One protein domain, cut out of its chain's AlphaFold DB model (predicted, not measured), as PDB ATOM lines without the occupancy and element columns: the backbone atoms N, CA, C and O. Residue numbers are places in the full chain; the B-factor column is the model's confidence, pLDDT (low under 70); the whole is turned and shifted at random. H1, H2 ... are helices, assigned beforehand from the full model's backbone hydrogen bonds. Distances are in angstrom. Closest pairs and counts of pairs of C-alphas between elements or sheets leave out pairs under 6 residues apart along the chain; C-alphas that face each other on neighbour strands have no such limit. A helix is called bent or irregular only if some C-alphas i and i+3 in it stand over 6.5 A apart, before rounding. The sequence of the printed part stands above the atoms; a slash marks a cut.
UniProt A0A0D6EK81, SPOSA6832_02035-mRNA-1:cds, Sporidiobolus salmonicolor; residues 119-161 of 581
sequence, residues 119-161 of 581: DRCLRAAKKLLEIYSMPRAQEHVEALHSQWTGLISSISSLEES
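This is residues 119 to 161 of the 581 residues of the protein "SPOSA6832_02035-mRNA-1:cds" of Sporidiobolus salmonicolor (UniProt A0A0D6EK81). The model is a lopsided helical hairpin: a short helix of 13 residues, H1, runs one way, the chain turns at residues 132 to 134, and a longer helix of 27 residues, H2, folds back beside it. H1 covers one side of H2 along residues 137 to 148, and the far part of H2, residues 150 to 161, sticks out alone as a straight arm. The printed part has 43 residues with two named helices, H1 then H2, and no named strand; the class is all helix. The whole is loose, with a radius of gyration of the C-alphas of 12.8 A, and the C-alphas span 42 by 17 by 9 A, a rod.

H1, residues 119 to 131, and H2, residues 135 to 161, form a helical hairpin. They touch, with 11 pairs of C-alphas within 8 A. The closest C-alphas of the two are those of Leu 129 and Gln 138, 6.4 A apart. H2 touches H1 with residues 137 to 148 alone. Their lines stand at a shallow tilt of 21 degrees, and they run opposite ways. Their centres are 14.8 A apart. In H2 every O i to N i+4 pair is within hydrogen-bond range; in H1 it is 8 of 9.

H1 begins at Asp 119, with its C-alpha at (11.455, -27.493, -16.526), and ends at Ile 131, 18.9 A from first to last C-alpha. H2 begins at Pro 135, with its C-alpha at (18.726, -9.012, -19.874), and ends at Ser 161, with its C-alpha at (-7.466, -36.689, -27.676), 38.9 A from first to last C-alpha. Neither helix is bent.

The two C-alphas farthest apart are those of Tyr 132 and Ser 161, 42.1 A. The link from H1 to H2 is tight, with 3 residues. Residues 131 to 136 stand free, and so do residues 150 to 161, which belong to H2. The printed part has no cut. Its mean pLDDT is 90.2, and no printed residue is under 70.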
ATOM      1  N   ASP A 119      12.104 -28.424 -17.451       85.56
ATOM      2  CA  ASP A 119      11.455 -27.493 -16.526       85.56
ATOM      3  C   ASP A 119      12.323 -27.159 -15.310       85.56
ATOM      4  O   ASP A 119      12.421 -26.001 -14.888       85.56
ATOM      5  N   ARG A 120      12.991 -28.166 -14.738       85.81
ATOM      6  CA  ARG A 120      13.879 -27.963 -13.589       85.81
ATOM      7  C   ARG A 120      15.097 -27.134 -13.993       85.81
ATOM      8  O   ARG A 120      15.506 -26.249 -13.235       85.81
ATOM      9  N   CYS A 121      15.637 -27.383 -15.185       86.44
ATOM     10  CA  CYS A 121      16.752 -26.630 -15.760       86.44
ATOM     11  C   CYS A 121      16.377 -25.168 -16.048       86.44
ATOM     12  O   CYS A 121      17.128 -24.270 -15.667       86.44
ATOM     13  N   LEU A 122      15.202 -24.905 -16.628       89.81
ATOM     14  CA  LEU A 122      14.726 -23.546 -16.912       89.81
ATOM     15  C   LEU A 122      14.447 -22.753 -15.627       89.81
ATOM     16  O   LEU A 122      14.843 -21.592 -15.520       89.81
ATOM     17  N   ARG A 123      13.866 -23.383 -14.597       88.88
ATOM     18  CA  ARG A 123      13.693 -22.744 -13.277       88.88
ATOM     19  C   ARG A 123      15.031 -22.437 -12.605       88.88
ATOM     20  O   ARG A 123      15.164 -21.399 -11.960       88.88
ATOM     21  N   ALA A 124      16.018 -23.324 -12.736       88.69
ATOM     22  CA  ALA A 124      17.364 -23.079 -12.222       88.69
ATOM     23  C   ALA A 124      18.051 -21.931 -12.975       88.69
ATOM     24  O   ALA A 124      18.628 -21.055 -12.334       88.69
ATOM     25  N   ALA A 125      17.931 -21.886 -14.305       87.06
ATOM     26  CA  ALA A 125      18.449 -20.797 -15.128       87.06
ATOM     27  C   ALA A 125      17.807 -19.451 -14.761       87.06
ATOM     28  O   ALA A 125      18.521 -18.468 -14.578       87.06
ATOM     29  N   LYS A 126      16.486 -19.416 -14.541       89.94
ATOM     30  CA  LYS A 126      15.780 -18.208 -14.089       89.94
ATOM     31  C   LYS A 126      16.287 -17.716 -12.727       89.94
ATOM     32  O   LYS A 126      16.587 -16.538 -12.585       89.94
ATOM     33  N   LYS A 127      16.479 -18.621 -11.759       91.00
ATOM     34  CA  LYS A 127      17.054 -18.287 -10.439       91.00
ATOM     35  C   LYS A 127      18.507 -17.809 -10.518       91.00
ATOM     36  O   LYS A 127      18.923 -16.981  -9.716       91.00
ATOM     37  N   LEU A 128      19.295 -18.330 -11.458       89.56
ATOM     38  CA  LEU A 128      20.663 -17.855 -11.682       89.56
ATOM     39  C   LEU A 128      20.670 -16.451 -12.290       89.56
ATOM     40  O   LEU A 128      21.453 -15.611 -11.856       89.56
ATOM     41  N   LEU A 129      19.773 -16.184 -13.238       90.00
ATOM     42  CA  LEU A 129      19.622 -14.873 -13.872       90.00
ATOM     43  C   LEU A 129      19.003 -13.811 -12.955       90.00
ATOM     44  O   LEU A 129      19.117 -12.624 -13.242       90.00
ATOM     45  N   GLU A 130      18.363 -14.221 -11.862       89.38
ATOM     46  CA  GLU A 130      17.906 -13.330 -10.791       89.38
ATOM     47  C   GLU A 130      19.088 -12.789  -9.965       89.38
ATOM     48  O   GLU A 130      19.073 -11.641  -9.534       89.38
ATOM     49  N   ILE A 131      20.144 -13.593  -9.789       90.50
ATOM     50  CA  ILE A 131      21.372 -13.208  -9.069       90.50
ATOM     51  C   ILE A 131      22.370 -12.520 -10.015       90.50
ATOM     52  O   ILE A 131      23.082 -11.601  -9.614       90.50
ATOM     53  N   TYR A 132      22.416 -12.961 -11.274       87.75
ATOM     54  CA  TYR A 132      23.286 -12.433 -12.323       87.75
ATOM     55  C   TYR A 132      22.435 -11.896 -13.472       87.75
ATOM     56  O   TYR A 132      22.186 -12.592 -14.460       87.75
ATOM     57  N   SER A 133      21.973 -10.652 -13.333       84.88
ATOM     58  CA  SER A 133      21.099 -10.020 -14.320       84.88
ATOM     59  C   SER A 133      21.806  -9.876 -15.669       84.88
ATOM     60  O   SER A 133      22.731  -9.079 -15.827       84.88
ATOM     61  N   MET A 134      21.342 -10.644 -16.650       88.38
ATOM     62  CA  MET A 134      21.753 -10.566 -18.049       88.38
ATOM     63  C   MET A 134      20.480 -10.455 -18.895       88.38
ATOM     64  O   MET A 134      19.861 -11.487 -19.160       88.38
ATOM     65  N   PRO A 135      20.065  -9.246 -19.318       85.31
ATOM     66  CA  PRO A 135      18.726  -9.012 -19.874       85.31
ATOM     67  C   PRO A 135      18.443  -9.879 -21.104       85.31
ATOM     68  O   PRO A 135      17.431 -10.563 -21.177       85.31
ATOM     69  N   ARG A 136      19.418  -9.998 -22.009       86.25
ATOM     70  CA  ARG A 136      19.284 -10.856 -23.193       86.25
ATOM     71  C   ARG A 136      19.134 -12.342 -22.844       86.25
ATOM     72  O   ARG A 136      18.415 -13.070 -23.513       86.25
ATOM     73  N   ALA A 137      19.817 -12.813 -21.802       86.25
ATOM     74  CA  ALA A 137      19.693 -14.200 -21.361       86.25
ATOM     75  C   ALA A 137      18.370 -14.450 -20.617       86.25
ATOM     76  O   ALA A 137      17.817 -15.539 -20.737       86.25
ATOM     77  N   GLN A 138      17.846 -13.449 -19.900       90.12
ATOM     78  CA  GLN A 138      16.516 -13.489 -19.282       90.12
ATOM     79  C   GLN A 138      15.426 -13.639 -20.339       90.12
ATOM     80  O   GLN A 138      14.653 -14.588 -20.256       90.12
ATOM     81  N   GLU A 139      15.453 -12.815 -21.388       91.62
ATOM     82  CA  GLU A 139      14.525 -12.931 -22.521       91.62
ATOM     83  C   GLU A 139      14.568 -14.327 -23.156       91.62
ATOM     84  O   GLU A 139      13.530 -14.937 -23.405       91.62
ATOM     85  N   HIS A 140      15.765 -14.883 -23.375       91.75
ATOM     86  CA  HIS A 140      15.906 -16.222 -23.947       91.75
ATOM     87  C   HIS A 140      15.378 -17.327 -23.023       91.75
ATOM     88  O   HIS A 140      14.729 -18.255 -23.502       91.75
ATOM     89  N   VAL A 141      15.636 -17.254 -21.715       92.62
ATOM     90  CA  VAL A 141      15.128 -18.248 -20.756       92.62
ATOM     91  C   VAL A 141      13.611 -18.150 -20.612       92.62
ATOM     92  O   VAL A 141      12.948 -19.181 -20.514       92.62
ATOM     93  N   GLU A 142      13.044 -16.948 -20.650       92.25
ATOM     94  CA  GLU A 142      11.593 -16.748 -20.629       92.25
ATOM     95  C   GLU A 142      10.925 -17.218 -21.923       92.25
ATOM     96  O   GLU A 142       9.904 -17.905 -21.860       92.25
ATOM     97  N   ALA A 143      11.534 -16.956 -23.081       92.12
ATOM     98  CA  ALA A 143      11.072 -17.477 -24.365       92.12
ATOM     99  C   ALA A 143      11.139 -19.012 -24.424       92.12
ATOM    100  O   ALA A 143      10.209 -19.660 -24.897       92.12
ATOM    101  N   LEU A 144      12.209 -19.620 -23.906       94.31
ATOM    102  CA  LEU A 144      12.302 -21.078 -23.802       94.31
ATOM    103  C   LEU A 144      11.256 -21.642 -22.838       94.31
ATOM    104  O   LEU A 144      10.697 -22.708 -23.092       94.31
ATOM    105  N   HIS A 145      10.965 -20.931 -21.748       93.94
ATOM    106  CA  HIS A 145       9.932 -21.340 -20.807       93.94
ATOM    107  C   HIS A 145       8.538 -21.299 -21.436       93.94
ATOM    108  O   HIS A 145       7.802 -22.276 -21.314       93.94
ATOM    109  N   SER A 146       8.195 -20.236 -22.171       92.25
ATOM    110  CA  SER A 146       6.905 -20.150 -22.864       92.25
ATOM    111  C   SER A 146       6.761 -21.231 -23.941       92.25
ATOM    112  O   SER A 146       5.737 -21.916 -23.989       92.25
ATOM    113  N   GLN A 147       7.809 -21.475 -24.733       93.94
ATOM    114  CA  GLN A 147       7.836 -22.558 -25.722       93.94
ATOM    115  C   GLN A 147       7.635 -23.931 -25.079       93.94
ATOM    116  O   GLN A 147       6.811 -24.718 -25.545       93.94
ATOM    117  N   TRP A 148       8.349 -24.210 -23.988       92.88
ATOM    118  CA  TRP A 148       8.229 -25.472 -23.267       92.88
ATOM    119  C   TRP A 148       6.822 -25.674 -22.687       92.88
ATOM    120  O   TRP A 148       6.228 -26.736 -22.868       92.88
ATOM    121  N   THR A 149       6.232 -24.637 -22.082       91.88
ATOM    122  CA  THR A 149       4.840 -24.705 -21.603       91.88
ATOM    123  C   THR A 149       3.843 -24.931 -22.741       91.88
ATOM    124  O   THR A 149       2.907 -25.719 -22.588       91.88
ATOM    125  N   GLY A 150       4.075 -24.320 -23.908       92.88
ATOM    126  CA  GLY A 150       3.281 -24.553 -25.112       92.88
ATOM    127  C   GLY A 150       3.362 -26.007 -25.580       92.88
ATOM    128  O   GLY A 150       2.331 -26.627 -25.842       92.88
ATOM    129  N   LEU A 151       4.561 -26.593 -25.600       93.00
ATOM    130  CA  LEU A 151       4.753 -28.003 -25.953       93.00
ATOM    131  C   LEU A 151       4.044 -28.945 -24.975       93.00
ATOM    132  O   LEU A 151       3.332 -29.837 -25.428       93.00
ATOM    133  N   ILE A 152       4.156 -28.721 -23.663       92.12
ATOM    134  CA  ILE A 152       3.431 -29.523 -22.662       92.12
ATOM    135  C   ILE A 152       1.914 -29.421 -22.873       92.12
ATOM    136  O   ILE A 152       1.211 -30.431 -22.808       92.12
ATOM    137  N   SER A 153       1.392 -28.224 -23.156       93.19
ATOM    138  CA  SER A 153      -0.042 -28.044 -23.420       93.19
ATOM    139  C   SER A 153      -0.504 -28.788 -24.684       93.19
ATOM    140  O   SER A 153      -1.562 -29.409 -24.692       93.19
ATOM    141  N   SER A 154       0.325 -28.805 -25.730       94.69
ATOM    142  CA  SER A 154       0.051 -29.546 -26.965       94.69
ATOM    143  C   SER A 154       0.082 -31.057 -26.734       94.69
ATOM    144  O   SER A 154      -0.831 -31.767 -27.147       94.69
ATOM    145  N   ILE A 155       1.089 -31.548 -26.003       91.56
ATOM    146  CA  ILE A 155       1.211 -32.966 -25.651       91.56
ATOM    147  C   ILE A 155       0.019 -33.403 -24.804       91.56
ATOM    148  O   ILE A 155      -0.616 -34.394 -25.134       91.56
ATOM    149  N   SER A 156      -0.342 -32.645 -23.767       92.12
ATOM    150  CA  SER A 156      -1.504 -32.972 -22.928       92.12
ATOM    151  C   SER A 156      -2.823 -32.940 -23.707       92.12
ATOM    152  O   SER A 156      -3.655 -33.820 -23.508       92.12
ATOM    153  N   SER A 157      -2.995 -32.012 -24.653       93.00
ATOM    154  CA  SER A 157      -4.145 -31.996 -25.570       93.00
ATOM    155  C   SER A 157      -4.186 -33.233 -26.481       93.00
ATOM    156  O   SER A 157      -5.237 -33.854 -26.653       93.00
ATOM    157  N   LEU A 158      -3.036 -33.649 -27.024       90.75
ATOM    158  CA  LEU A 158      -2.920 -34.871 -27.828       90.75
ATOM    159  C   LEU A 158      -3.166 -36.130 -26.991       90.75
ATOM    160  O   LEU A 158      -3.868 -37.035 -27.437       90.75
ATOM    161  N   GLU A 159      -2.639 -36.185 -25.771       90.88
ATOM    162  CA  GLU A 159      -2.897 -37.265 -24.821       90.88
ATOM    163  C   GLU A 159      -4.374 -37.329 -24.436       90.88
ATOM    164  O   GLU A 159      -4.933 -38.419 -24.343       90.88
ATOM    165  N   GLU A 160      -5.031 -36.185 -24.252       89.12
ATOM    166  CA  GLU A 160      -6.465 -36.135 -23.992       89.12
ATOM    167  C   GLU A 160      -7.269 -36.607 -25.210       89.12
ATOM    168  O   GLU A 160      -8.200 -37.396 -25.057       89.12
ATOM    169  N   SER A 161      -6.873 -36.208 -26.422       82.44
ATOM    170  CA  SER A 161      -7.466 -36.689 -27.676       82.44
ATOM    171  C   SER A 161      -7.324 -38.208 -27.836       82.44
ATOM    172  O   SER A 161      -8.283 -38.885 -28.194       82.44
TER     173      SER A 161